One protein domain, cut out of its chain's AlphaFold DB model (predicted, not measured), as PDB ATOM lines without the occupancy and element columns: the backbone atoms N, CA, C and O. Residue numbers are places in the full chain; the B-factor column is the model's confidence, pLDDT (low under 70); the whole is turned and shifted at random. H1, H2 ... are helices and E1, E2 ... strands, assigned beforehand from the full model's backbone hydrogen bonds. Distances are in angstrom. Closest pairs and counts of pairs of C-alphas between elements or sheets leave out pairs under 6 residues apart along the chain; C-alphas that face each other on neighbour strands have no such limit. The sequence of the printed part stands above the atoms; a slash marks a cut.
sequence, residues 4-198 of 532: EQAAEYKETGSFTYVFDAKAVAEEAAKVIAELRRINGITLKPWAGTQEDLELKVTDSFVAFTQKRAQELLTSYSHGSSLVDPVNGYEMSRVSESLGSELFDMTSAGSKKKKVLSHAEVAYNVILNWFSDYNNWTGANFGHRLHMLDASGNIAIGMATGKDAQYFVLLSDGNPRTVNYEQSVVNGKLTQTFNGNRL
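Overview. This is residues 4 to 198 of the 532 residues of the protein "LPXTG cell wall anchor domain-containing protein" of Streptococcus suis (UniProt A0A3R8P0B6). A small three-stranded sheet is covered on both faces, by H3 on one and by H4, H5 and the long helix H2 on the other, while H1 lies off at one end and the small hairpin E4 E5 at the other. The 195 printed residues hold five named helices and five named strands, in the order H1 H2 H3 E1 H4 H5 E2 E3 E4 E5, with 94 residues, under half, in named elements; the class is mixed. The larger sheet, E1 E3 E2, and the pair E4 E5 are antiparallel. The whole is compact, with a radius of gyration of the C-alphas of 17.6 A and spans of 53 by 49 by 30 A.

Arrangement. H1, residues 4 to 12, is apart from the other named elements. H2, residues 21 to 39, is the hub and touches three helices. With residues 21 to 25 alone it touches H3, residues 59 to 71, about perpendicular at 81 degrees; the closest C-alphas are those of Lys 22 and Val 62, 6.2 A apart. H2 touches H4, residues 118 to 131, at a steep tilt of 50 degrees, the same way, closest at C-alphas 24 and 118, 4.8 A. E1, residues 95 to 100, H4, H5, residues 142 to 149, and E2, residues 154 to 160, form a split strand-helix-strand unit, two strands running the same way with E3, residues 165 to 171, between them; its crossover is right-handed. The domain has three layers, helices on both faces of a sheet: H4 and H5 are on one face of the sheet E1 E3 E2, and H3 is on the opposite face at a height over the sheet of 6.4 A. N 97 and O 169 of E1 and E3 are 2.9 A apart, and N 157 and O 168 of the hairpin E2 and E3 are 2.9 A apart, both within hydrogen-bond range. E4, residues 181 to 185, and E5, residues 188 to 193, form a hairpin with N 183 and O 190 at 2.9 A. Every O i to N i+4 pair is within range in H1, H3, H4 and H5; in H2 it is 14 of 15.

Along the chain. H1 begins at C-alpha 4, (-2.143, -34.914, -23.201). From first to last C-alpha H2 measures 26.7 A, H3 18.5 A, H4 19.8 A, E2 20.6 A and E3 20.5 A. E5 ends at C-alpha 193, (-33.159, -2.216, -13.013).

Size, cuts and confidence. The C-alphas of Glu 11 and Ala 47, the two farthest apart, are 55.1 A apart. The printed part has no cut. The links H2 to H3, H3 to E1 and E1 to H4 are long. The mean pLDDT of the printed part is 90.5; residues 107 to 112 are under 70.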
ATOM      1  N   GLU A   4      -1.578 -34.187 -22.060       77.00
ATOM      2  CA  GLU A   4      -2.143 -34.914 -23.201       77.00
ATOM      3  C   GLU A   4      -2.695 -33.936 -24.246       77.00
ATOM      4  O   GLU A   4      -2.393 -34.059 -25.430       77.00
ATOM      5  N   GLN A   5      -3.417 -32.897 -23.810       78.88
ATOM      6  CA  GLN A   5      -3.881 -31.818 -24.691       78.88
ATOM      7  C   GLN A   5      -2.713 -31.023 -25.299       78.88
ATOM      8  O   GLN A   5      -2.803 -30.567 -26.436       78.88
ATOM      9  N   ALA A   6      -1.611 -30.849 -24.563       77.25
ATOM     10  CA  ALA A   6      -0.408 -30.204 -25.083       77.25
ATOM     11  C   ALA A   6       0.313 -31.081 -26.128       77.25
ATOM     12  O   ALA A   6       0.847 -30.550 -27.103       77.25
ATOM     13  N   ALA A   7       0.289 -32.409 -25.966       79.06
ATOM     14  CA  ALA A   7       0.789 -33.357 -26.960       79.06
ATOM     15  C   ALA A   7      -0.091 -33.379 -28.225       79.06
ATOM     16  O   ALA A   7       0.428 -33.185 -29.323       79.06
ATOM     17  N   GLU A   8      -1.416 -33.495 -28.075       81.25
ATOM     18  CA  GLU A   8      -2.393 -33.437 -29.178       81.25
ATOM     19  C   GLU A   8      -2.276 -32.120 -29.969       81.25
ATOM     20  O   GLU A   8      -2.296 -32.122 -31.203       81.25
ATOM     21  N   TYR A   9      -2.061 -30.997 -29.271       79.62
ATOM     22  CA  TYR A   9      -1.798 -29.698 -29.894       79.62
ATOM     23  C   TYR A   9      -0.475 -29.666 -30.664       79.62
ATOM     24  O   TYR A   9      -0.426 -29.128 -31.771       79.62
ATOM     25  N   LYS A  10       0.594 -30.254 -30.114       80.12
ATOM     26  CA  LYS A  10       1.905 -30.333 -30.774       80.12
ATOM     27  C   LYS A  10       1.874 -31.210 -32.032       80.12
ATOM     28  O   LYS A  10       2.604 -30.920 -32.975       80.12
ATOM     29  N   GLU A  11       1.048 -32.254 -32.047       80.25
ATOM     30  CA  GLU A  11       0.899 -33.171 -33.183       80.25
ATOM     31  C   GLU A  11      -0.059 -32.635 -34.261       80.25
ATOM     32  O   GLU A  11       0.252 -32.699 -35.449       80.25
ATOM     33  N   THR A  12      -1.212 -32.079 -33.870       78.00
ATOM     34  CA  THR A  12      -2.311 -31.755 -34.806       78.00
ATOM     35  C   THR A  12      -2.542 -30.257 -35.046       78.00
ATOM     36  O   THR A  12      -3.324 -29.888 -35.926       78.00
ATOM     37  N   GLY A  13      -1.915 -29.379 -34.254       76.31
ATOM     38  CA  GLY A  13      -2.213 -27.940 -34.217       76.31
ATOM     39  C   GLY A  13      -3.536 -27.582 -33.522       76.31
ATOM     40  O   GLY A  13      -4.001 -26.448 -33.624       76.31
ATOM     41  N   SER A  14      -4.175 -28.537 -32.840       76.50
ATOM     42  CA  SER A  14      -5.445 -28.377 -32.119       76.50
ATOM     43  C   SER A  14      -5.525 -29.353 -30.942       76.50
ATOM     44  O   SER A  14      -4.754 -30.300 -30.895       76.50
ATOM     45  N   PHE A  15      -6.439 -29.162 -29.989       79.50
ATOM     46  CA  PHE A  15      -6.655 -30.169 -28.944       79.50
ATOM     47  C   PHE A  15      -8.131 -30.378 -28.622       79.50
ATOM     48  O   PHE A  15      -8.980 -29.511 -28.843       79.50
ATOM     49  N   THR A  16      -8.424 -31.541 -28.057       81.75
ATOM     50  CA  THR A  16      -9.711 -31.919 -27.505       81.75
ATOM     51  C   THR A  16      -9.893 -31.236 -26.163       81.75
ATOM     52  O   THR A  16      -9.405 -31.702 -25.130       81.75
ATOM     53  N   TYR A  17     -10.611 -30.115 -26.157       86.12
ATOM     54  CA  TYR A  17     -11.104 -29.559 -24.906       86.12
ATOM     55  C   TYR A  17     -11.999 -30.589 -24.204       86.12
ATOM     56  O   TYR A  17     -12.942 -31.121 -24.791       86.12
ATOM     57  N   VAL A  18     -11.690 -30.847 -22.935       86.25
ATOM     58  CA  VAL A  18     -12.476 -31.684 -22.027       86.25
ATOM     59  C   VAL A  18     -13.228 -30.748 -21.088       86.25
ATOM     60  O   VAL A  18     -12.643 -29.804 -20.553       86.25
ATOM     61  N   PHE A  19     -14.526 -30.984 -20.912       90.38
ATOM     62  CA  PHE A  19     -15.348 -30.189 -20.008       90.38
ATOM     63  C   PHE A  19     -15.046 -30.555 -18.554       90.38
ATOM     64  O   PHE A  19     -15.378 -31.645 -18.097       90.38
ATOM     65  N   ASP A  20     -14.431 -29.619 -17.836       93.88
ATOM     66  CA  ASP A  20     -14.299 -29.654 -16.383       93.88
ATOM     67  C   ASP A  20     -15.458 -28.857 -15.771       93.88
ATOM     68  O   ASP A  20     -15.529 -27.633 -15.913       93.88
ATOM     69  N   ALA A  21     -16.382 -29.560 -15.113       96.19
ATOM     70  CA  ALA A  21     -17.570 -28.962 -14.508       96.19
ATOM     71  C   ALA A  21     -17.233 -27.978 -13.378       96.19
ATOM     72  O   ALA A  21     -17.926 -26.974 -13.215       96.19
ATOM     73  N   LYS A  22     -16.146 -28.216 -12.630       97.44
ATOM     74  CA  LYS A  22     -15.713 -27.334 -11.546       97.44
ATOM     75  C   LYS A  22     -15.060 -26.077 -12.108       97.44
ATOM     76  O   LYS A  22     -15.500 -24.977 -11.796       97.44
ATOM     77  N   ALA A  23     -14.078 -26.221 -12.995       97.12
ATOM     78  CA  ALA A  23     -13.377 -25.075 -13.570       97.12
ATOM     79  C   ALA A  23     -14.306 -24.187 -14.424       97.12
ATOM     80  O   ALA A  23     -14.169 -22.963 -14.422       97.12
ATOM     81  N   VAL A  24     -15.291 -24.772 -15.122       97.56
ATOM     82  CA  VAL A  24     -16.328 -23.997 -15.827       97.56
ATOM     83  C   VAL A  24     -17.295 -23.328 -14.845       97.56
ATOM     84  O   VAL A  24     -17.652 -22.175 -15.070       97.56
ATOM     85  N   ALA A  25     -17.687 -23.984 -13.748       98.38
ATOM     86  CA  ALA A  25     -18.501 -23.361 -12.701       98.38
ATOM     87  C   ALA A  25     -17.784 -22.184 -12.013       98.38
ATOM     88  O   ALA A  25     -18.394 -21.137 -11.801       98.38
ATOM     89  N   GLU A  26     -16.489 -22.315 -11.710       98.38
ATOM     90  CA  GLU A  26     -15.677 -21.251 -11.105       98.38
ATOM     91  C   GLU A  26     -15.569 -20.027 -12.023       98.38
ATOM     92  O   GLU A  26     -15.700 -18.890 -11.568       98.38
ATOM     93  N   GLU A  27     -15.380 -20.230 -13.328       98.06
ATOM     94  CA  GLU A  27     -15.418 -19.138 -14.303       98.06
ATOM     95  C   GLU A  27     -16.835 -18.570 -14.486       98.06
ATOM     96  O   GLU A  27     -17.005 -17.353 -14.561       98.06
ATOM     97  N   ALA A  28     -17.875 -19.405 -14.473       97.56
ATOM     98  CA  ALA A  28     -19.263 -18.958 -14.566       97.56
ATOM     99  C   ALA A  28     -19.676 -18.082 -13.373       97.56
ATOM    100  O   ALA A  28     -20.324 -17.053 -13.568       97.56
ATOM    101  N   ALA A  29     -19.235 -18.423 -12.158       97.88
ATOM    102  CA  ALA A  29     -19.431 -17.604 -10.967       97.88
ATOM    103  C   ALA A  29     -18.799 -16.207 -11.125       97.88
ATOM    104  O   ALA A  29     -19.450 -15.199 -10.842       97.88
ATOM    105  N   LYS A  30     -17.573 -16.123 -11.666       97.50
ATOM    106  CA  LYS A  30     -16.892 -14.847 -11.973       97.50
ATOM    107  C   LYS A  30     -17.666 -14.033 -13.020       97.50
ATOM    108  O   LYS A  30     -17.834 -12.825 -12.862       97.50
ATOM    109  N   VAL A  31     -18.178 -14.689 -14.064       97.31
ATOM    110  CA  VAL A  31     -18.970 -14.054 -15.135       97.31
ATOM    111  C   VAL A  31     -20.323 -13.535 -14.618       97.31
ATOM    112  O   VAL A  31     -20.727 -12.427 -14.973       97.31
ATOM    113  N   ILE A  32     -21.004 -14.274 -13.735       97.06
ATOM    114  CA  ILE A  32     -22.258 -13.840 -13.092       97.06
ATOM    115  C   ILE A  32     -22.010 -12.686 -12.104       97.06
ATOM    116  O   ILE A  32     -22.766 -11.710 -12.087       97.06
ATOM    117  N   ALA A  33     -20.931 -12.739 -11.319       95.81
ATOM    118  CA  ALA A  33     -20.543 -11.640 -10.436       95.81
ATOM    119  C   ALA A  33     -20.245 -10.348 -11.226       95.81
ATOM    120  O   ALA A  33     -20.703  -9.269 -10.844       95.81
ATOM    121  N   GLU A  34     -19.562 -10.450 -12.372       96.12
ATOM    122  CA  GLU A  34     -19.337  -9.317 -13.278       96.12
ATOM    123  C   GLU A  34     -20.654  -8.775 -13.859       96.12
ATOM    124  O   GLU A  34     -20.856  -7.559 -13.870       96.12
ATOM    125  N   LEU A  35     -21.588  -9.647 -14.265       95.94
ATOM    126  CA  LEU A  35     -22.930  -9.255 -14.720       95.94
ATOM    127  C   LEU A  35     -23.704  -8.447 -13.668       95.94
ATOM    128  O   LEU A  35     -24.356  -7.462 -14.021       95.94
ATOM    129  N   ARG A  36     -23.607  -8.804 -12.382       95.62
ATOM    130  CA  ARG A  36     -24.170  -7.993 -11.285       95.62
ATOM    131  C   ARG A  36     -23.452  -6.659 -11.155       95.62
ATOM    132  O   ARG A  36     -24.101  -5.610 -11.143       95.62
ATOM    133  N   ARG A  37     -22.116  -6.686 -11.117       96.25
ATOM    134  CA  ARG A  37     -21.264  -5.508 -10.904       96.25
ATOM    135  C   ARG A  37     -21.470  -4.435 -11.974       96.25
ATOM    136  O   ARG A  37     -21.643  -3.269 -11.627       96.25
ATOM    137  N   ILE A  38     -21.513  -4.795 -13.261       96.25
ATOM    138  CA  ILE A  38     -21.736  -3.816 -14.344       96.25
ATOM    139  C   ILE A  38     -23.143  -3.201 -14.309       96.25
ATOM    140  O   ILE A  38     -23.330  -2.081 -14.793       96.25
ATOM    141  N   ASN A  39     -24.115  -3.904 -13.724       96.00
ATOM    142  CA  ASN A  39     -25.503  -3.467 -13.575       96.00
ATOM    143  C   ASN A  39     -25.805  -2.791 -12.224       96.00
ATOM    144  O   ASN A  39     -26.909  -2.289 -12.041       96.00
ATOM    145  N   GLY A  40     -24.841  -2.735 -11.297       95.00
ATOM    146  CA  GLY A  40     -25.039  -2.159  -9.962       95.00
ATOM    147  C   GLY A  40     -25.970  -2.981  -9.062       95.00
ATOM    148  O   GLY A  40     -26.577  -2.429  -8.148       95.00
ATOM    149  N   ILE A  41     -26.116  -4.281  -9.332       95.19
ATOM    150  CA  ILE A  41     -26.979  -5.185  -8.564       95.19
ATOM    151  C   ILE A  41     -26.207  -5.692  -7.343       95.19
ATOM    152  O   ILE A  41     -25.101  -6.218  -7.464       95.19
ATOM    153  N   THR A  42     -26.805  -5.569  -6.160       93.31
ATOM    154  CA  THR A  42     -26.286  -6.139  -4.908       93.31
ATOM    155  C   THR A  42     -27.413  -6.889  -4.214       93.31
ATOM    156  O   THR A  42     -28.372  -6.277  -3.743       93.31
ATOM    157  N   LEU A  43     -27.297  -8.218  -4.173       94.38
ATOM    158  CA  LEU A  43     -28.233  -9.084  -3.459       94.38
ATOM    159  C   LEU A  43     -28.134  -8.839  -1.950       94.38
ATOM    160  O   LEU A  43     -27.054  -8.542  -1.443       94.38
ATOM    161  N   LYS A  44     -29.249  -8.988  -1.231       93.56
ATOM    162  CA  LYS A  44     -29.316  -8.831   0.231       93.56
ATOM    163  C   LYS A  44     -29.849 -10.118   0.861       93.56
ATOM    164  O   LYS A  44     -30.842 -10.633   0.346       93.56
ATOM    165  N   PRO A  45     -29.261 -10.637   1.952       91.06
ATOM    166  CA  PRO A  45     -29.745 -11.864   2.586       91.06
ATOM    167  C   PRO A  45     -31.161 -11.669   3.142       91.06
ATOM    168  O   PRO A  45     -31.533 -10.551   3.509       91.06
ATOM    169  N   TRP A  46     -31.953 -12.742   3.236       85.69
ATOM    170  CA  TRP A  46     -33.171 -12.753   4.064       85.69
ATOM    171  C   TRP A  46     -32.810 -12.779   5.554       85.69
ATOM    172  O   TRP A  46     -33.290 -11.947   6.326       85.69
ATOM    173  N   ALA A  47     -31.912 -13.699   5.906       82.50
ATOM    174  CA  ALA A  47     -31.207 -13.850   7.173       82.50
ATOM    175  C   ALA A  47     -29.795 -14.391   6.869       82.50
ATOM    176  O   ALA A  47     -29.552 -14.831   5.746       82.50
ATOM    177  N   GLY A  48     -28.884 -14.353   7.844       85.12
ATOM    178  CA  GLY A  48     -27.460 -14.619   7.609       85.12
ATOM    179  C   GLY A  48     -26.685 -13.356   7.222       85.12
ATOM    180  O   GLY A  48     -27.162 -12.236   7.437       85.12
ATOM    181  N   THR A  49     -25.480 -13.533   6.693       88.75
ATOM    182  CA  THR A  49     -24.547 -12.451   6.352       88.75
ATOM    183  C   THR A  49     -24.513 -12.160   4.847       88.75
ATOM    184  O   THR A  49     -25.290 -12.709   4.064       88.75
ATOM    185  N   GLN A  50     -23.630 -11.253   4.412       88.50
ATOM    186  CA  GLN A  50     -23.413 -11.021   2.983       88.50
ATOM    187  C   GLN A  50     -22.562 -12.139   2.355       88.50
ATOM    188  O   GLN A  50     -22.797 -12.482   1.195       88.50
ATOM    189  N   GLU A  51     -21.641 -12.747   3.117       88.44
ATOM    190  CA  GLU A  51     -20.830 -13.886   2.668       88.44
ATOM    191  C   GLU A  51     -21.698 -15.116   2.357       88.44
ATOM    192  O   GLU A  51     -21.359 -15.906   1.478       88.44
ATOM    193  N   ASP A  52     -22.854 -15.283   3.009       86.88
ATOM    194  CA  ASP A  52     -23.811 -16.359   2.700       86.88
ATOM    195  C   ASP A  52     -24.329 -16.302   1.252       86.88
ATOM    196  O   ASP A  52     -24.611 -17.347   0.662       86.88
ATOM    197  N   LEU A  53     -24.380 -15.108   0.648       90.81
ATOM    198  CA  LEU A  53     -24.821 -14.911  -0.735       90.81
ATOM    199  C   LEU A  53     -23.700 -14.975  -1.784       90.81
ATOM    200  O   LEU A  53     -23.983 -14.859  -2.980       90.81
ATOM    201  N   GLU A  54     -22.443 -15.152  -1.377       93.19
ATOM    202  CA  GLU A  54     -21.342 -15.334  -2.323       93.19
ATOM    203  C   GLU A  54     -21.493 -16.632  -3.121       93.19
ATOM    204  O   GLU A  54     -21.966 -17.647  -2.609       93.19
ATOM    205  N   LEU A  55     -21.077 -16.582  -4.389       97.06
ATOM    206  CA  LEU A  55     -21.152 -17.696  -5.329       97.06
ATOM    207  C   LEU A  55     -20.048 -18.718  -5.039       97.06
ATOM    208  O   LEU A  55     -18.879 -18.486  -5.344       97.06
ATOM    209  N   LYS A  56     -20.434 -19.854  -4.460       96.69
ATOM    210  CA  LYS A  56     -19.533 -20.907  -3.980       96.69
ATOM    211  C   LYS A  56     -19.591 -22.112  -4.913       96.69
ATOM    212  O   LYS A  56     -20.660 -22.659  -5.163       96.69
ATOM    213  N   VAL A  57     -18.440 -22.555  -5.411       98.12
ATOM    214  CA  VAL A  57     -18.343 -23.770  -6.233       98.12
ATOM    215  C   VAL A  57     -17.783 -24.889  -5.366       98.12
ATOM    216  O   VAL A  57     -16.588 -24.930  -5.078       98.12
ATOM    217  N   THR A  58     -18.663 -25.774  -4.906       97.62
ATOM    218  CA  THR A  58     -18.327 -26.894  -4.017       97.62
ATOM    219  C   THR A  58     -18.373 -28.215  -4.779       97.62
ATOM    220  O   THR A  58     -19.254 -28.435  -5.608       97.62
ATOM    221  N   ASP A  59     -17.426 -29.118  -4.508       97.94
ATOM    222  CA  ASP A  59     -17.304 -30.393  -5.235       97.94
ATOM    223  C   ASP A  59     -18.568 -31.264  -5.124       97.94
ATOM    224  O   ASP A  59     -18.972 -31.918  -6.086       97.94
ATOM    225  N   SER A  60     -19.249 -31.202  -3.977       97.56
ATOM    226  CA  SER A  60     -20.547 -31.834  -3.730       97.56
ATOM    227  C   SER A  60     -21.655 -31.284  -4.637       97.56
ATOM    228  O   SER A  60     -22.405 -32.059  -5.235       97.56
ATOM    229  N   PHE A  61     -21.762 -29.959  -4.781       98.19
ATOM    230  CA  PHE A  61     -22.800 -29.323  -5.595       98.19
ATOM    231  C   PHE A  61     -22.505 -29.417  -7.098       98.19
ATOM    232  O   PHE A  61     -23.422 -29.606  -7.900       98.19
ATOM    233  N   VAL A  62     -21.225 -29.391  -7.489       98.62
ATOM    234  CA  VAL A  62     -20.780 -29.728  -8.851       98.62
ATOM    235  C   VAL A  62     -21.157 -31.173  -9.186       98.62
ATOM    236  O   VAL A  62     -21.748 -31.414 -10.237       98.62
ATOM    237  N   ALA A  63     -20.916 -32.133  -8.285       98.06
ATOM    238  CA  ALA A  63     -21.311 -33.526  -8.491       98.06
ATOM    239  C   ALA A  63     -22.840 -33.704  -8.585       98.06
ATOM    240  O   ALA A  63     -23.314 -34.433  -9.456       98.06
ATOM    241  N   PHE A  64     -23.625 -33.017  -7.746       98.31
ATOM    242  CA  PHE A  64     -25.093 -33.009  -7.836       98.31
ATOM    243  C   PHE A  64     -25.583 -32.451  -9.180       98.31
ATOM    244  O   PHE A  64     -26.356 -33.095  -9.890       98.31
ATOM    245  N   THR A  65     -25.048 -31.303  -9.588       98.50
ATOM    246  CA  THR A  65     -25.377 -30.651 -10.862       98.50
ATOM    247  C   THR A  65     -24.959 -31.500 -12.068       98.50
ATOM    248  O   THR A  65     -25.663 -31.557 -13.075       98.50
ATOM    249  N   GLN A  66     -23.851 -32.237 -11.968       98.12
ATOM    250  CA  GLN A  66     -23.393 -33.143 -13.019       98.12
ATOM    251  C   GLN A  66     -24.236 -34.432 -13.110       98.12
ATOM    252  O   GLN A  66     -24.428 -34.938 -14.218       98.12
ATOM    253  N   LYS A  67     -24.810 -34.926 -11.998       97.50
ATOM    254  CA  LYS A  67     -25.871 -35.959 -12.023       97.50
ATOM    255  C   LYS A  67     -27.127 -35.424 -12.727       97.50
ATOM    256  O   LYS A  67     -27.669 -36.100 -13.596       97.50
ATOM    257  N   ARG A  68     -27.549 -34.188 -12.420       97.56
ATOM    258  CA  ARG A  68     -28.689 -33.533 -13.089       97.56
ATOM    259  C   ARG A  68     -28.457 -33.381 -14.594       97.56
ATOM    260  O   ARG A  68     -29.344 -33.697 -15.375       97.56
ATOM    261  N   ALA A  69     -27.248 -33.008 -15.016       97.25
ATOM    262  CA  ALA A  69     -26.891 -32.962 -16.433       97.25
ATOM    263  C   ALA A  69     -27.049 -34.329 -17.130       97.25
ATOM    264  O   ALA A  69     -27.519 -34.392 -18.263       97.25
ATOM    265  N   GLN A  70     -26.691 -35.428 -16.455       96.56
ATOM    266  CA  GLN A  70     -26.844 -36.789 -16.987       96.56
ATOM    267  C   GLN A  70     -28.317 -37.226 -17.087       96.56
ATOM    268  O   GLN A  70     -28.673 -37.923 -18.034       96.56
ATOM    269  N   GLU A  71     -29.189 -36.791 -16.171       95.75
ATOM    270  CA  GLU A  71     -30.637 -37.065 -16.220       95.75
ATOM    271  C   GLU A  71     -31.288 -36.513 -17.507       95.75
ATOM    272  O   GLU A  71     -32.112 -37.188 -18.133       95.75
ATOM    273  N   LEU A  72     -30.842 -35.336 -17.966       95.19
ATOM    274  CA  LEU A  72     -31.335 -34.673 -19.184       95.19
ATOM    275  C   LEU A  72     -31.097 -35.479 -20.471       95.19
ATOM    276  O   LEU A  72     -31.821 -35.288 -21.445       95.19
ATOM    277  N   LEU A  73     -30.135 -36.414 -20.473       93.69
ATOM    278  CA  LEU A  73     -29.928 -37.354 -21.583       93.69
ATOM    279  C   LEU A  73     -31.121 -38.305 -21.780       93.69
ATOM    280  O   LEU A  73     -31.303 -38.827 -22.878       93.69
ATOM    281  N   THR A  74     -31.908 -38.538 -20.725       91.69
ATOM    282  CA  THR A  74     -33.106 -39.393 -20.745       91.69
ATOM    283  C   THR A  74     -34.383 -38.567 -20.909       91.69
ATOM    284  O   THR A  74     -35.297 -38.985 -21.614       91.69
ATOM    285  N   SER A  75     -34.459 -37.396 -20.266       89.69
ATOM    286  CA  SER A  75     -35.608 -36.488 -20.363       89.69
ATOM    287  C   SER A  75     -35.172 -35.031 -20.219       89.69
ATOM    288  O   SER A  75     -34.898 -34.555 -19.116       89.69
ATOM    289  N   TYR A  76     -35.133 -34.298 -21.334       91.81
ATOM    290  CA  TYR A  76     -34.863 -32.861 -21.328       91.81
ATOM    291  C   TYR A  76     -36.106 -32.083 -20.861       91.81
ATOM    292  O   TYR A  76     -36.922 -31.621 -21.657       91.81
ATOM    293  N   SER A  77     -36.274 -31.976 -19.543       92.38
ATOM    294  CA  SER A  77     -37.347 -31.204 -18.913       92.38
ATOM    295  C   SER A  77     -36.928 -30.689 -17.536       92.38
ATOM    296  O   SER A  77     -36.065 -31.281 -16.889       92.38
ATOM    297  N   HIS A  78     -37.584 -29.633 -17.049       92.50
ATOM    298  CA  HIS A  78     -37.431 -29.141 -15.670       92.50
ATOM    299  C   HIS A  78     -37.986 -30.103 -14.598       92.50
ATOM    300  O   HIS A  78     -37.754 -29.898 -13.411       92.50
ATOM    301  N   GLY A  79     -38.708 -31.157 -14.992       94.12
ATOM    302  CA  GLY A  79     -39.116 -32.214 -14.072       94.12
ATOM    303  C   GLY A  79     -37.915 -33.069 -13.666       94.12
ATOM    304  O   GLY A  79     -37.192 -33.574 -14.522       94.12
ATOM    305  N   SER A  80     -37.720 -33.238 -12.359       95.19
ATOM    306  CA  SER A  80     -36.700 -34.111 -11.774       95.19
ATOM    307  C   SER A  80     -37.139 -34.581 -10.393       95.19
ATOM    308  O   SER A  80     -37.800 -33.842  -9.663       95.19
ATOM    309  N   SER A  81     -36.730 -35.791 -10.018       94.62
ATOM    310  CA  SER A  81     -36.801 -36.294  -8.640       94.62
ATOM    311  C   SER A  81     -35.406 -36.524  -8.045       94.62
ATOM    312  O   SER A  81     -35.243 -37.350  -7.146       94.62
ATOM    313  N   LEU A  82     -34.380 -35.852  -8.579       96.12
ATOM    314  CA  LEU A  82     -33.001 -36.009  -8.137       96.12
ATOM    315  C   LEU A  82     -32.791 -35.416  -6.735       96.12
ATOM    316  O   LEU A  82     -33.101 -34.251  -6.463       96.12
ATOM    317  N   VAL A  83     -32.198 -36.232  -5.864       96.31
ATOM    318  CA  VAL A  83     -31.829 -35.892  -4.486       96.31
ATOM    319  C   VAL A  83     -30.423 -36.399  -4.164       96.31
ATOM    320  O   VAL A  83     -29.980 -37.429  -4.676       96.31
ATOM    321  N   ASP A  84     -29.721 -35.685  -3.290       95.81
ATOM    322  CA  ASP A  84     -28.476 -36.111  -2.658       95.81
ATOM    323  C   ASP A  84     -28.635 -35.998  -1.132       95.81
ATOM    324  O   ASP A  84     -28.369 -34.942  -0.553       95.81
ATOM    325  N   PRO A  85     -29.098 -37.068  -0.456       93.00
ATOM    326  CA  PRO A  85     -29.374 -37.037   0.979       93.00
ATOM    327  C   PRO A  85     -28.105 -36.991   1.843       93.00
ATOM    328  O   PRO A  85     -28.213 -36.802   3.050       93.00
ATOM    329  N   VAL A  86     -26.912 -37.159   1.256       93.75
ATOM    330  CA  VAL A  86     -25.632 -37.029   1.974       93.75
ATOM    331  C   VAL A  86     -25.265 -35.555   2.134       93.75
ATOM    332  O   VAL A  86     -24.792 -35.153   3.192       93.75
ATOM    333  N   ASN A  87     -25.515 -34.748   1.099       92.94
ATOM    334  CA  ASN A  87     -25.195 -33.319   1.084       92.94
ATOM    335  C   ASN A  87     -26.418 -32.408   1.323       92.94
ATOM    336  O   ASN A  87     -26.264 -31.200   1.480       92.94
ATOM    337  N   GLY A  88     -27.633 -32.970   1.370       93.31
ATOM    338  CA  GLY A  88     -28.877 -32.240   1.643       93.31
ATOM    339  C   GLY A  88     -29.452 -31.472   0.446       93.31
ATOM    340  O   GLY A  88     -30.257 -30.554   0.648       93.31
ATOM    341  N   TYR A  89     -29.044 -31.825  -0.779       95.69
ATOM    342  CA  TYR A  89     -29.524 -31.207  -2.019       95.69
ATOM    343  C   TYR A  89     -30.739 -31.950  -2.584       95.69
ATOM    344  O   TYR A  89     -30.785 -33.180  -2.603       95.69
ATOM    345  N   GLU A  90     -31.705 -31.203  -3.107       95.38
ATOM    346  CA  GLU A  90     -32.898 -31.727  -3.772       95.38
ATOM    347  C   GLU A  90     -33.371 -30.728  -4.833       95.38
ATOM    348  O   GLU A  90     -33.273 -29.515  -4.635       95.38
ATOM    349  N   MET A  91     -33.896 -31.224  -5.956       95.12
ATOM    350  CA  MET A  91     -34.308 -30.353  -7.066       95.12
ATOM    351  C   MET A  91     -35.466 -29.398  -6.720       95.12
ATOM    352  O   MET A  91     -35.625 -28.366  -7.361       95.12
ATOM    353  N   SER A  92     -36.225 -29.686  -5.661       93.69
ATOM    354  CA  SER A  92     -37.259 -28.824  -5.068       93.69
ATOM    355  C   SER A  92     -36.725 -27.588  -4.329       93.69
ATOM    356  O   SER A  92     -37.515 -26.703  -3.998       93.69
ATOM    357  N   ARG A  93     -35.417 -27.511  -4.042       92.12
ATOM    358  CA  ARG A  93     -34.793 -26.433  -3.244       92.12
ATOM    359  C   ARG A  93     -33.674 -25.679  -3.968       92.12
ATOM    360  O   ARG A  93     -32.999 -24.866  -3.343       92.12
ATOM    361  N   VAL A  94     -33.497 -25.915  -5.267       95.31
ATOM    362  CA  VAL A  94     -32.535 -25.201  -6.122       95.31
ATOM    363  C   VAL A  94     -33.260 -24.427  -7.219       95.31
ATOM    364  O   VAL A  94     -34.311 -24.845  -7.702       95.31
ATOM    365  N   SER A  95     -32.679 -23.311  -7.647       95.44
ATOM    366  CA  SER A  95     -33.042 -22.669  -8.910       95.44
ATOM    367  C   SER A  95     -32.314 -23.357 -10.064       95.44
ATOM    368  O   SER A  95     -31.155 -23.748  -9.921       95.44
ATOM    369  N   GLU A  96     -32.979 -23.497 -11.212       96.19
ATOM    370  CA  GLU A  96     -32.444 -24.195 -12.384       96.19
ATOM    371  C   GLU A  96     -32.458 -23.315 -13.641       96.19
ATOM    372  O   GLU A  96     -33.334 -22.480 -13.868       96.19
ATOM    373  N   SER A  97     -31.490 -23.529 -14.526       95.88
ATOM    374  CA  SER A  97     -31.607 -23.153 -15.931       95.88
ATOM    375  C   SER A  97     -31.037 -24.247 -16.816       95.88
ATOM    376  O   SER A  97     -29.896 -24.660 -16.639       95.88
ATOM    377  N   LEU A  98     -31.861 -24.715 -17.752       95.25
ATOM    378  CA  LEU A  98     -31.531 -25.749 -18.725       95.25
ATOM    379  C   LEU A  98     -31.202 -25.123 -20.075       95.25
ATOM    380  O   LEU A  98     -31.735 -24.070 -20.423       95.25
ATOM    381  N   GLY A  99     -30.351 -25.781 -20.849       93.31
ATOM    382  CA  GLY A  99     -30.135 -25.445 -22.249       93.31
ATOM    383  C   GLY A  99     -29.644 -26.643 -23.047       93.31
ATOM    384  O   GLY A  99     -28.931 -27.496 -22.523       93.31
ATOM    385  N   SER A 100     -30.001 -26.685 -24.325       90.56
ATOM    386  CA  SER A 100     -29.448 -27.617 -25.308       90.56
ATOM    387  C   SER A 100     -28.681 -26.820 -26.363       90.56
ATOM    388  O   SER A 100     -29.093 -25.709 -26.694       90.56
ATOM    389  N   GLU A 101     -27.547 -27.344 -26.835       87.56
ATOM    390  CA  GLU A 101     -26.694 -26.729 -27.872       87.56
ATOM    391  C   GLU A 101     -26.312 -25.255 -27.606       87.56
ATOM    392  O   GLU A 101     -26.146 -24.449 -28.523       87.56
ATOM    393  N   LEU A 102     -26.144 -24.873 -26.330       85.50
ATOM    394  CA  LEU A 102     -25.855 -23.480 -25.951       85.50
ATOM    395  C   LEU A 102     -24.531 -22.948 -26.516       85.50
ATOM    396  O   LEU A 102     -24.389 -21.734 -26.691       85.50
ATOM    397  N   PHE A 103     -23.558 -23.830 -26.747       86.38
ATOM    398  CA  PHE A 103     -22.239 -23.476 -27.247       86.38
ATOM    399  C   PHE A 103     -21.611 -24.638 -28.025       86.38
ATOM    400  O   PHE A 103     -21.056 -25.561 -27.437       86.38
ATOM    401  N   ASP A 104     -21.646 -24.559 -29.358       81.50
ATOM    402  CA  ASP A 104     -20.904 -25.472 -30.233       81.50
ATOM    403  C   ASP A 104     -19.406 -25.459 -29.873       81.50
ATOM    404  O   ASP A 104     -18.727 -24.436 -29.988       81.50
ATOM    405  N   MET A 105     -18.881 -26.612 -29.459       81.31
ATOM    406  CA  MET A 105     -17.477 -26.801 -29.074       81.31
ATOM    407  C   MET A 105     -16.577 -27.186 -30.270       81.31
ATOM    408  O   MET A 105     -15.362 -27.344 -30.129       81.31
ATOM    409  N   THR A 106     -17.155 -27.331 -31.463       75.69
ATOM    410  CA  THR A 106     -16.463 -27.560 -32.740       75.69
ATOM    411  C   THR A 106     -16.418 -26.278 -33.570       75.69
ATOM    412  O   THR A 106     -16.849 -25.224 -33.126       75.69
ATOM    413  N   SER A 107     -15.812 -26.296 -34.753       65.31
ATOM    414  CA  SER A 107     -15.710 -25.126 -35.629       65.31
ATOM    415  C   SER A 107     -16.637 -25.259 -36.834       65.31
ATOM    416  O   SER A 107     -16.508 -26.186 -37.643       65.31
ATOM    417  N   ALA A 108     -17.539 -24.284 -36.979       55.88
ATOM    418  CA  ALA A 108     -18.416 -24.152 -38.134       55.88
ATOM    419  C   ALA A 108     -17.628 -24.263 -39.454       55.88
ATOM    420  O   ALA A 108     -16.534 -23.715 -39.601       55.88
ATOM    421  N   GLY A 109     -18.170 -25.019 -40.409       57.75
ATOM    422  CA  GLY A 109     -17.550 -25.285 -41.710       57.75
ATOM    423  C   GLY A 109     -16.443 -26.350 -41.714       57.75
ATOM    424  O   GLY A 109     -16.379 -27.117 -42.669       57.75
ATOM    425  N   SER A 110     -15.606 -26.458 -40.670       60.56
ATOM    426  CA  SER A 110     -14.458 -27.392 -40.669       60.56
ATOM    427  C   SER A 110     -14.643 -28.663 -39.830       60.56
ATOM    428  O   SER A 110     -13.891 -29.620 -40.006       60.56
ATOM    429  N   LYS A 111     -15.617 -28.685 -38.905       66.25
ATOM    430  CA  LYS A 111     -15.860 -29.755 -37.911       66.25
ATOM    431  C   LYS A 111     -14.674 -30.085 -36.982       66.25
ATOM    432  O   LYS A 111     -14.801 -30.960 -36.129       66.25
ATOM    433  N   LYS A 112     -13.542 -29.376 -37.072       68.06
ATOM    434  CA  LYS A 112     -12.439 -29.489 -36.104       68.06
ATOM    435  C   LYS A 112     -12.880 -28.975 -34.734       68.06
ATOM    436  O   LYS A 112     -13.618 -27.992 -34.662       68.06
ATOM    437  N   LYS A 113     -12.406 -29.604 -33.659       75.44
ATOM    438  CA  LYS A 113     -12.631 -29.161 -32.272       75.44
ATOM    439  C   LYS A 113     -12.043 -27.755 -32.074       75.44
ATOM    440  O   LYS A 113     -10.965 -27.469 -32.598       75.44
ATOM    441  N   LYS A 114     -12.742 -26.868 -31.359       79.44
ATOM    442  CA  LYS A 114     -12.203 -25.546 -31.004       79.44
ATOM    443  C   LYS A 114     -11.121 -25.712 -29.932       79.44
ATOM    444  O   LYS A 114     -11.299 -26.451 -28.965       79.44
ATOM    445  N   VAL A 115     -10.028 -24.967 -30.077       82.62
ATOM    446  CA  VAL A 115      -9.109 -24.676 -28.969       82.62
ATOM    447  C   VAL A 115      -9.871 -23.784 -27.987       82.62
ATOM    448  O   VAL A 115     -10.262 -22.682 -28.352       82.62
ATOM    449  N   LEU A 116     -10.138 -24.289 -26.780       87.62
ATOM    450  CA  LEU A 116     -11.031 -23.658 -25.801       87.62
ATOM    451  C   LEU A 116     -10.394 -23.552 -24.414       87.62
ATOM    452  O   LEU A 116      -9.414 -24.216 -24.083       87.62
ATOM    453  N   SER A 117     -10.981 -22.688 -23.589       90.00
ATOM    454  CA  SER A 117     -10.658 -22.508 -22.173       90.00
ATOM    455  C   SER A 117     -11.944 -22.591 -21.354       90.00
ATOM    456  O   SER A 117     -13.019 -22.281 -21.870       90.00
ATOM    457  N   HIS A 118     -11.843 -22.963 -20.076       93.56
ATOM    458  CA  HIS A 118     -13.004 -23.004 -19.177       93.56
ATOM    459  C   HIS A 118     -13.705 -21.636 -19.102       93.56
ATOM    460  O   HIS A 118     -14.931 -21.571 -19.118       93.56
ATOM    461  N   ALA A 119     -12.925 -20.550 -19.156       93.94
ATOM    462  CA  ALA A 119     -13.413 -19.175 -19.202       93.94
ATOM    463  C   ALA A 119     -14.177 -18.838 -20.496       93.94
ATOM    464  O   ALA A 119     -15.172 -18.119 -20.438       93.94
ATOM    465  N   GLU A 120     -13.760 -19.358 -21.657       93.56
ATOM    466  CA  GLU A 120     -14.501 -19.165 -22.914       93.56
ATOM    467  C   GLU A 120     -15.818 -19.948 -22.922       93.56
ATOM    468  O   GLU A 120     -16.852 -19.397 -23.306       93.56
ATOM    469  N   VAL A 121     -15.810 -21.199 -22.451       93.69
ATOM    470  CA  VAL A 121     -17.033 -22.012 -22.339       93.69
ATOM    471  C   VAL A 121     -18.015 -21.356 -21.366       93.69
ATOM    472  O   VAL A 121     -19.157 -21.100 -21.740       93.69
ATOM    473  N   ALA A 122     -17.560 -20.997 -20.160       96.19
ATOM    474  CA  ALA A 122     -18.373 -20.309 -19.161       96.19
ATOM    475  C   ALA A 122     -18.951 -18.987 -19.691       96.19
ATOM    476  O   ALA A 122     -20.154 -18.759 -19.590       96.19
ATOM    477  N   TYR A 123     -18.123 -18.135 -20.308       96.44
ATOM    478  CA  TYR A 123     -18.567 -16.860 -20.871       96.44
ATOM    479  C   TYR A 123     -19.680 -17.043 -21.912       96.44
ATOM    480  O   TYR A 123     -20.688 -16.343 -21.846       96.44
ATOM    481  N   ASN A 124     -19.527 -17.975 -22.860       93.81
ATOM    482  CA  ASN A 124     -20.507 -18.154 -23.935       93.81
ATOM    483  C   ASN A 124     -21.799 -18.834 -23.456       93.81
ATOM    484  O   ASN A 124     -22.886 -18.393 -23.830       93.81
ATOM    485  N   VAL A 125     -21.695 -19.849 -22.591       94.62
ATOM    486  CA  VAL A 125     -22.853 -20.521 -21.977       94.62
ATOM    487  C   VAL A 125     -23.671 -19.531 -21.139       94.62
ATOM    488  O   VAL A 125     -24.885 -19.428 -21.321       94.62
ATOM    489  N   ILE A 126     -23.010 -18.729 -20.293       95.94
ATOM    490  CA  ILE A 126     -23.680 -17.683 -19.510       95.94
ATOM    491  C   ILE A 126     -24.274 -16.597 -20.418       95.94
ATOM    492  O   ILE A 126     -25.412 -16.188 -20.203       95.94
ATOM    493  N   LEU A 127     -23.565 -16.154 -21.462       94.31
ATOM    494  CA  LEU A 127     -24.064 -15.141 -22.397       94.31
ATOM    495  C   LEU A 127     -25.327 -15.596 -23.150       94.31
ATOM    496  O   LEU A 127     -26.225 -14.779 -23.354       94.31
ATOM    497  N   ASN A 128     -25.411 -16.868 -23.552       93.06
ATOM    498  CA  ASN A 128     -26.564 -17.405 -24.278       93.06
ATOM    499  C   ASN A 128     -27.834 -17.341 -23.407       93.06
ATOM    500  O   ASN A 128     -28.781 -16.624 -23.742       93.06
ATOM    501  N   TRP A 129     -27.796 -17.965 -22.228       94.00
ATOM    502  CA  TRP A 129     -28.857 -17.897 -21.217       94.00
ATOM    503  C   TRP A 129     -29.181 -16.458 -20.773       94.00
ATOM    504  O   TRP A 129     -30.351 -16.089 -20.715       94.00
ATOM    505  N   PHE A 130     -28.180 -15.607 -20.513       94.38
ATOM    506  CA  PHE A 130     -28.407 -14.209 -20.122       94.38
ATOM    507  C   PHE A 130     -29.081 -13.395 -21.238       94.38
ATOM    508  O   PHE A 130     -29.824 -12.446 -20.964       94.38
ATOM    509  N   SER A 131     -28.852 -13.744 -22.506       90.31
ATOM    510  CA  SER A 131     -29.573 -13.131 -23.623       90.31
ATOM    511  C   SER A 131     -31.054 -13.514 -23.631       90.31
ATOM    512  O   SER A 131     -31.899 -12.661 -23.908       90.31
ATOM    513  N   ASP A 132     -31.352 -14.764 -23.262       89.88
ATOM    514  CA  ASP A 132     -32.670 -15.407 -23.296       89.88
ATOM    515  C   ASP A 132     -33.323 -15.449 -24.698       89.88
ATOM    516  O   ASP A 132     -34.466 -15.868 -24.850       89.88
ATOM    517  N   TYR A 133     -32.603 -15.052 -25.758       85.31
ATOM    518  CA  TYR A 133     -33.146 -14.990 -27.122       85.31
ATOM    519  C   TYR A 133     -33.432 -16.369 -27.734       85.31
ATOM    520  O   TYR A 133     -34.261 -16.466 -28.634       85.31
ATOM    521  N   ASN A 134     -32.765 -17.415 -27.239       83.00
ATOM    522  CA  ASN A 134     -32.933 -18.805 -27.675       83.00
ATOM    523  C   ASN A 134     -33.853 -19.615 -26.734       83.00
ATOM    524  O   ASN A 134     -33.892 -20.841 -26.813       83.00
ATOM    525  N   ASN A 135     -34.564 -18.952 -25.813       84.75
ATOM    526  CA  ASN A 135     -35.476 -19.600 -24.872       84.75
ATOM    527  C   ASN A 135     -36.658 -20.245 -25.622       84.75
ATOM    528  O   ASN A 135     -37.362 -19.580 -26.383       84.75
ATOM    529  N   TRP A 136     -36.893 -21.539 -25.378       78.56
ATOM    530  CA  TRP A 136     -37.948 -22.338 -26.021       78.56
ATOM    531  C   TRP A 136     -39.361 -21.767 -25.814       78.56
ATOM    532  O   TRP A 136     -40.236 -21.930 -26.659       78.56
ATOM    533  N   THR A 137     -39.584 -21.066 -24.700       80.19
ATOM    534  CA  THR A 137     -40.865 -20.412 -24.372       80.19
ATOM    535  C   THR A 137     -40.971 -18.972 -24.891       80.19
ATOM    536  O   THR A 137     -41.923 -18.262 -24.569       80.19
ATOM    537  N   GLY A 138     -40.010 -18.537 -25.714       79.62
ATOM    538  CA  GLY A 138     -39.793 -17.136 -26.058       79.62
ATOM    539  C   GLY A 138     -39.054 -16.389 -24.944       79.62
ATOM    540  O   GLY A 138     -38.988 -16.844 -23.803       79.62
ATOM    541  N   ALA A 139     -38.481 -15.231 -25.276       79.44
ATOM    542  CA  ALA A 139     -37.717 -14.445 -24.311       79.44
ATOM    543  C   ALA A 139     -38.636 -13.889 -23.203       79.44
ATOM    544  O   ALA A 139     -39.420 -12.974 -23.452       79.44
ATOM    545  N   ASN A 140     -38.518 -14.433 -21.991       86.69
ATOM    546  CA  ASN A 140     -39.242 -14.034 -20.772       86.69
ATOM    547  C   ASN A 140     -38.298 -13.646 -19.613       86.69
ATOM    548  O   ASN A 140     -38.730 -13.140 -18.575       86.69
ATOM    549  N   PHE A 141     -36.997 -13.831 -19.839       91.25
ATOM    550  CA  PHE A 141     -35.869 -13.547 -18.966       91.25
ATOM    551  C   PHE A 141     -35.732 -14.455 -17.741       91.25
ATOM    552  O   PHE A 141     -34.943 -14.131 -16.858       91.25
ATOM    553  N   GLY A 142     -36.391 -15.619 -17.706       90.62
ATOM    554  CA  GLY A 142     -36.254 -16.598 -16.619       90.62
ATOM    555  C   GLY A 142     -34.802 -17.014 -16.355       90.62
ATOM    556  O   GLY A 142     -34.333 -16.934 -15.220       90.62
ATOM    557  N   HIS A 143     -34.041 -17.346 -17.405       93.94
ATOM    558  CA  HIS A 143     -32.618 -17.684 -17.274       93.94
ATOM    559  C   HIS A 143     -31.769 -16.497 -16.789       93.94
ATOM    560  O   HIS A 143     -30.879 -16.660 -15.954       93.94
ATOM    561  N   ARG A 144     -32.072 -15.279 -17.263       94.19
ATOM    562  CA  ARG A 144     -31.393 -14.054 -16.815       94.19
ATOM    563  C   ARG A 144     -31.678 -13.748 -15.345       94.19
ATOM    564  O   ARG A 144     -30.759 -13.360 -14.631       94.19
ATOM    565  N   LEU A 145     -32.926 -13.903 -14.907       93.44
ATOM    566  CA  LEU A 145     -33.346 -13.695 -13.522       93.44
ATOM    567  C   LEU A 145     -32.631 -14.678 -12.596       93.44
ATOM    568  O   LEU A 145     -31.970 -14.239 -11.661       93.44
ATOM    569  N   HIS A 146     -32.638 -15.976 -12.929       94.19
ATOM    570  CA  HIS A 146     -31.859 -16.973 -12.192       94.19
ATOM    571  C   HIS A 146     -30.382 -16.566 -12.090       94.19
ATOM    572  O   HIS A 146     -29.827 -16.567 -10.999       94.19
ATOM    573  N   MET A 147     -29.746 -16.121 -13.176       94.81
ATOM    574  CA  MET A 147     -28.358 -15.646 -13.117       94.81
ATOM    575  C   MET A 147     -28.170 -14.409 -12.247       94.81
ATOM    576  O   MET A 147     -27.205 -14.333 -11.491       94.81
ATOM    577  N   LEU A 148     -29.049 -13.416 -12.339       95.19
ATOM    578  CA  LEU A 148     -28.897 -12.186 -11.568       95.19
ATOM    579  C   LEU A 148     -29.203 -12.375 -10.080       95.19
ATOM    580  O   LEU A 148     -28.608 -11.648  -9.287       95.19
ATOM    581  N   ASP A 149     -29.968 -13.402  -9.708       94.06
ATOM    582  CA  ASP A 149     -30.368 -13.672  -8.323       94.06
ATOM    583  C   ASP A 149     -29.654 -14.891  -7.682       94.06
ATOM    584  O   ASP A 149     -29.611 -14.989  -6.462       94.06
ATOM    585  N   ALA A 150     -29.006 -15.779  -8.453       95.19
ATOM    586  CA  ALA A 150     -28.282 -16.959  -7.950       95.19
ATOM    587  C   ALA A 150     -27.293 -16.648  -6.808       95.19
ATOM    588  O   ALA A 150     -26.401 -15.809  -6.947       95.19
ATOM    589  N   SER A 151     -27.371 -17.360  -5.693       94.56
ATOM    590  CA  SER A 151     -26.458 -17.175  -4.560       94.56
ATOM    591  C   SER A 151     -26.158 -18.512  -3.886       94.56
ATOM    592  O   SER A 151     -26.731 -19.527  -4.274       94.56
ATOM    593  N   GLY A 152     -25.289 -18.530  -2.872       94.25
ATOM    594  CA  GLY A 152     -24.920 -19.776  -2.195       94.25
ATOM    595  C   GLY A 152     -24.082 -20.680  -3.101       94.25
ATOM    596  O   GLY A 152     -23.192 -20.200  -3.805       94.25
ATOM    597  N   ASN A 153     -24.346 -21.987  -3.090       97.12
ATOM    598  CA  ASN A 153     -23.690 -22.899  -4.018       97.12
ATOM    599  C   ASN A 153     -24.159 -22.630  -5.456       97.12
ATOM    600  O   ASN A 153     -25.336 -22.369  -5.701       97.12
ATOM    601  N   ILE A 154     -23.238 -22.717  -6.416       98.12
ATOM    602  CA  ILE A 154     -23.514 -22.607  -7.852       98.12
ATOM    603  C   ILE A 154     -22.655 -23.604  -8.631       98.12
ATOM    604  O   ILE A 154     -21.491 -23.831  -8.293       98.12
ATOM    605  N   ALA A 155     -23.205 -24.200  -9.688       98.38
ATOM    606  CA  ALA A 155     -22.437 -25.050 -10.595       98.38
ATOM    607  C   ALA A 155     -23.051 -25.112 -11.999       98.38
ATOM    608  O   ALA A 155     -24.259 -24.943 -12.162       98.38
ATOM    609  N   ILE A 156     -22.209 -25.400 -13.002       98.00
ATOM    610  CA  ILE A 156     -22.642 -25.808 -14.344       98.00
ATOM    611  C   ILE A 156     -22.262 -27.272 -14.559       98.00
ATOM    612  O   ILE A 156     -21.091 -27.634 -14.483       98.00
ATOM    613  N   GLY A 157     -23.254 -28.097 -14.877       97.25
ATOM    614  CA  GLY A 157     -23.075 -29.462 -15.363       97.25
ATOM    615  C   GLY A 157     -23.300 -29.524 -16.871       97.25
ATOM    616  O   GLY A 157     -24.086 -28.747 -17.419       97.25
ATOM    617  N   MET A 158     -22.633 -30.461 -17.542       96.25
ATOM    618  CA  MET A 158     -22.801 -30.690 -18.980       96.25
ATOM    619  C   MET A 158     -22.853 -32.187 -19.282       96.25
ATOM    620  O   MET A 158     -22.089 -32.967 -18.718       96.25
ATOM    621  N   ALA A 159     -23.728 -32.602 -20.192       95.06
ATOM    622  CA  ALA A 159     -23.776 -33.972 -20.683       95.06
ATOM    623  C   ALA A 159     -23.965 -33.993 -22.203       95.06
ATOM    624  O   ALA A 159     -24.821 -33.293 -22.739       95.06
ATOM    625  N   THR A 160     -23.177 -34.814 -22.896       91.31
ATOM    626  CA  THR A 160     -23.256 -34.981 -24.352       91.31
ATOM    627  C   THR A 160     -23.874 -36.341 -24.664       91.31
ATOM    628  O   THR A 160     -23.334 -37.372 -24.266       91.31
ATOM    629  N   GLY A 161     -25.013 -36.339 -25.355       85.75
ATOM    630  CA  GLY A 161     -25.660 -37.534 -25.891       85.75
ATOM    631  C   GLY A 161     -25.128 -37.909 -27.275       85.75
ATOM    632  O   GLY A 161     -24.038 -37.505 -27.673       85.75
ATOM    633  N   LYS A 162     -25.916 -38.680 -28.033       81.19
ATOM    634  CA  LYS A 162     -25.615 -38.982 -29.444       81.19
ATOM    635  C   LYS A 162     -25.889 -37.787 -30.360       81.19
ATOM    636  O   LYS A 162     -25.090 -37.507 -31.246       81.19
ATOM    637  N   ASP A 163     -27.008 -37.108 -30.112       77.88
ATOM    638  CA  ASP A 163     -27.608 -36.143 -31.042       77.88
ATOM    639  C   ASP A 163     -27.694 -34.713 -30.475       77.88
ATOM    640  O   ASP A 163     -28.041 -33.792 -31.209       77.88
ATOM    641  N   ALA A 164     -27.401 -34.525 -29.180       85.12
ATOM    642  CA  ALA A 164     -27.473 -33.234 -28.493       85.12
ATOM    643  C   ALA A 164     -26.538 -33.154 -27.271       85.12
ATOM    644  O   ALA A 164     -26.317 -34.145 -26.567       85.12
ATOM    645  N   GLN A 165     -26.052 -31.952 -26.978       90.81
ATOM    646  CA  GLN A 165     -25.369 -31.556 -25.752       90.81
ATOM    647  C   GLN A 165     -26.302 -30.724 -24.865       90.81
ATOM    648  O   GLN A 165     -26.898 -29.742 -25.312       90.81
ATOM    649  N   TYR A 166     -26.391 -31.093 -23.588       94.44
ATOM    650  CA  TYR A 166     -27.180 -30.401 -22.575       94.44
ATOM    651  C   TYR A 166     -26.287 -29.733 -21.534       94.44
ATOM    652  O   TYR A 166     -25.296 -30.309 -21.083       94.44
ATOM    653  N   PHE A 167     -26.696 -28.540 -21.115       96.56
ATOM    654  CA  PHE A 167     -26.131 -27.787 -20.004       96.56
ATOM    655  C   PHE A 167     -27.207 -27.550 -18.945       96.56
ATOM    656  O   PHE A 167     -28.370 -27.294 -19.269       96.56
ATOM    657  N   VAL A 168     -26.795 -27.563 -17.682       97.56
ATOM    658  CA  VAL A 168     -27.617 -27.125 -16.553       97.56
ATOM    659  C   VAL A 168     -26.804 -26.229 -15.631       97.56
ATOM    660  O   VAL A 168     -25.693 -26.582 -15.246       97.56
ATOM    661  N   LEU A 169     -27.364 -25.073 -15.286       98.12
ATOM    662  CA  LEU A 169     -26.925 -24.225 -14.182       98.12
ATOM    663  C   LEU A 169     -27.866 -24.478 -13.003       98.12
ATOM    664  O   LEU A 169     -29.077 -24.333 -13.173       98.12
ATOM    665  N   LEU A 170     -27.324 -24.795 -11.825       98.31
ATOM    666  CA  LEU A 170     -28.073 -24.812 -10.561       98.31
ATOM    667  C   LEU A 170     -27.523 -23.762  -9.590       98.31
ATOM    668  O   LEU A 170     -26.324 -23.473  -9.616       98.31
ATOM    669  N   SER A 171     -28.374 -23.248  -8.698       97.12
ATOM    670  CA  SER A 171     -27.953 -22.555  -7.469       97.12
ATOM    671  C   SER A 171     -28.922 -22.791  -6.302       97.12
ATOM    672  O   SER A 171     -30.105 -23.031  -6.540       97.12
ATOM    673  N   ASP A 172     -28.439 -22.774  -5.052       93.31
ATOM    674  CA  ASP A 172     -29.229 -23.162  -3.857       93.31
ATOM    675  C   ASP A 172     -29.504 -22.041  -2.833       93.31
ATOM    676  O   ASP A 172     -30.254 -22.239  -1.873       93.31
ATOM    677  N   GLY A 173     -28.929 -20.853  -3.022       84.88
ATOM    678  CA  GLY A 173     -29.132 -19.717  -2.130       84.88
ATOM    679  C   GLY A 173     -30.436 -18.950  -2.379       84.88
ATOM    680  O   GLY A 173     -30.995 -18.945  -3.473       84.88
ATOM    681  N   ASN A 174     -30.905 -18.262  -1.335       86.19
ATOM    682  CA  ASN A 174     -32.177 -17.537  -1.317       86.19
ATOM    683  C   ASN A 174     -31.961 -16.073  -0.871       86.19
ATOM    684  O   ASN A 174     -31.991 -15.784   0.333       86.19
ATOM    685  N   PRO A 175     -31.704 -15.135  -1.802       91.44
ATOM    686  CA  PRO A 175     -31.627 -13.713  -1.489       91.44
ATOM    687  C   PRO A 175     -33.027 -13.100  -1.340       91.44
ATOM    688  O   PRO A 175     -34.039 -13.648  -1.777       91.44
ATOM    689  N   ARG A 176     -33.091 -11.883  -0.799       91.88
ATOM    690  CA  ARG A 176     -34.267 -11.022  -0.974       91.88
ATOM    691  C   ARG A 176     -34.456 -10.715  -2.459       91.88
ATOM    692  O   ARG A 176     -33.511 -10.279  -3.116       91.88
ATOM    693  N   THR A 177     -35.683 -10.903  -2.941       88.88
ATOM    694  CA  THR A 177     -36.098 -10.671  -4.329       88.88
ATOM    695  C   THR A 177     -35.636  -9.309  -4.838       88.88
ATOM    696  O   THR A 177     -35.915  -8.278  -4.218       88.88
ATOM    697  N   VAL A 178     -34.959  -9.300  -5.986       92.00
ATOM    698  CA  VAL A 178     -34.636  -8.070  -6.707       92.00
ATOM    699  C   VAL A 178     -35.766  -7.782  -7.690       92.00
ATOM    700  O   VAL A 178     -36.147  -8.630  -8.491       92.00
ATOM    701  N   ASN A 179     -36.327  -6.576  -7.624       91.88
ATOM    702  CA  ASN A 179     -37.385  -6.171  -8.545       91.88
ATOM    703  C   ASN A 179     -36.768  -5.677  -9.857       91.88
ATOM    704  O   ASN A 179     -36.032  -4.688  -9.873       91.88
ATOM    705  N   TYR A 180     -37.114  -6.347 -10.955       93.56
ATOM    706  CA  TYR A 180     -36.745  -5.958 -12.311       93.56
ATOM    707  C   TYR A 180     -37.998  -5.555 -13.085       93.56
ATOM    708  O   TYR A 180     -38.980  -6.294 -13.139       93.56
ATOM    709  N   GLU A 181     -37.949  -4.396 -13.719       92.69
ATOM    710  CA  GLU A 181     -39.013  -3.884 -14.575       92.69
ATOM    711  C   GLU A 181     -38.911  -4.535 -15.962       92.69
ATOM    712  O   GLU A 181     -37.808  -4.731 -16.480       92.69
ATOM    713  N   GLN A 182     -40.044  -4.831 -16.602       91.06
ATOM    714  CA  GLN A 182     -40.082  -5.283 -17.996       91.06
ATOM    715  C   GLN A 182     -40.967  -4.363 -18.844       91.06
ATOM    716  O   GLN A 182     -42.025  -3.917 -18.409       91.06
ATOM    717  N   SER A 183     -40.529  -4.073 -20.070       88.62
ATOM    718  CA  SER A 183     -41.236  -3.217 -21.029       88.62
ATOM    719  C   SER A 183     -40.965  -3.655 -22.469       88.62
ATOM    720  O   SER A 183     -39.949  -4.289 -22.760       88.62
ATOM    721  N   VAL A 184     -41.862  -3.319 -23.399       87.00
ATOM    722  CA  VAL A 184     -41.649  -3.551 -24.836       87.00
ATOM    723  C   VAL A 184     -41.144  -2.260 -25.473       87.00
ATOM    724  O   VAL A 184     -41.861  -1.266 -25.531       87.00
ATOM    725  N   VAL A 185     -39.909  -2.282 -25.976       83.31
ATOM    726  CA  VAL A 185     -39.266  -1.143 -26.647       83.31
ATOM    727  C   VAL A 185     -38.960  -1.546 -28.085       83.31
ATOM    728  O   VAL A 185     -38.272  -2.537 -28.318       83.31
ATOM    729  N   ASN A 186     -39.488  -0.799 -29.059       85.56
ATOM    730  CA  ASN A 186     -39.353  -1.082 -30.498       85.56
ATOM    731  C   ASN A 186     -39.706  -2.542 -30.863       85.56
ATOM    732  O   ASN A 186     -38.965  -3.216 -31.580       85.56
ATOM    733  N   GLY A 187     -40.813  -3.051 -30.309       83.19
ATOM    734  CA  GLY A 187     -41.286  -4.425 -30.524       83.19
ATOM    735  C   GLY A 187     -40.473  -5.519 -29.820       83.19
ATOM    736  O   GLY A 187     -40.753  -6.695 -30.025       83.19
ATOM    737  N   LYS A 188     -39.476  -5.170 -28.994       82.69
ATOM    738  CA  LYS A 188     -38.634  -6.130 -28.265       82.69
ATOM    739  C   LYS A 188     -38.805  -5.986 -26.760       82.69
ATOM    740  O   LYS A 188     -38.643  -4.891 -26.212       82.69
ATOM    741  N   LEU A 189     -39.063  -7.108 -26.086       87.19
ATOM    742  CA  LEU A 189     -39.039  -7.164 -24.628       87.19
ATOM    743  C   LEU A 189     -37.668  -6.687 -24.119       87.19
ATOM    744  O   LEU A 189     -36.614  -6.982 -24.688       87.19
ATOM    745  N   THR A 190     -37.699  -5.874 -23.078       88.56
ATOM    746  CA  THR A 190     -36.567  -5.159 -22.501       88.56
ATOM    747  C   THR A 190     -36.726  -5.177 -20.990       88.56
ATOM    748  O   THR A 190     -37.838  -5.053 -20.489       88.56
ATOM    749  N   GLN A 191     -35.613  -5.318 -20.272       91.75
ATOM    750  CA  GLN A 191     -35.598  -5.347 -18.816       91.75
ATOM    751  C   GLN A 191     -34.737  -4.212 -18.267       91.75
ATOM    752  O   GLN A 191     -33.630  -3.963 -18.769       91.75
ATOM    753  N   THR A 192     -35.255  -3.531 -17.251       93.38
ATOM    754  CA  THR A 192     -34.592  -2.431 -16.549       93.38
ATOM    755  C   THR A 192     -34.457  -2.743 -15.058       93.38
ATOM    756  O   THR A 192     -35.237  -3.496 -14.474       93.38
ATOM    757  N   PHE A 193     -33.414  -2.189 -14.449       95.25
ATOM    758  CA  PHE A 193     -33.159  -2.216 -13.013       95.25
ATOM    759  C   PHE A 193     -32.832  -0.790 -12.574       95.25
ATOM    760  O   PHE A 193     -31.977  -0.145 -13.184       95.25
ATOM    761  N   ASN A 194     -33.539  -0.273 -11.565       92.94
ATOM    762  CA  ASN A 194     -33.464   1.133 -11.143       92.94
ATOM    763  C   ASN A 194     -33.540   2.108 -12.345       92.94
ATOM    764  O   ASN A 194     -32.656   2.949 -12.532       92.94
ATOM    765  N   GLY A 195     -34.531   1.923 -13.229       90.44
ATOM    766  CA  GLY A 195     -34.734   2.717 -14.451       90.44
ATOM    767  C   GLY A 195     -33.677   2.558 -15.559       90.44
ATOM    768  O   GLY A 195     -33.815   3.153 -16.625       90.44
ATOM    769  N   ASN A 196     -32.621   1.764 -15.353       93.19
ATOM    770  CA  ASN A 196     -31.521   1.587 -16.307       93.19
ATOM    771  C   ASN A 196     -31.641   0.253 -17.052       93.19
ATOM    772  O   ASN A 196     -31.889  -0.784 -16.439       93.19
ATOM    773  N   ARG A 197     -31.430   0.246 -18.378       92.62
ATOM    774  CA  ARG A 197     -31.453  -0.994 -19.177       92.62
ATOM    775  C   ARG A 197     -30.322  -1.922 -18.730       92.62
ATOM    776  O   ARG A 197     -29.171  -1.490 -18.677       92.62
ATOM    777  N   LEU A 198     -30.640  -3.197 -18.493       93.81
ATOM    778  CA  LEU A 198     -29.627  -4.192 -18.146       93.81
ATOM    779  C   LEU A 198     -28.570  -4.327 -19.256       93.81
ATOM    780  O   LEU A 198     -28.879  -4.527 -20.436       93.81
TER     781      LEU A 198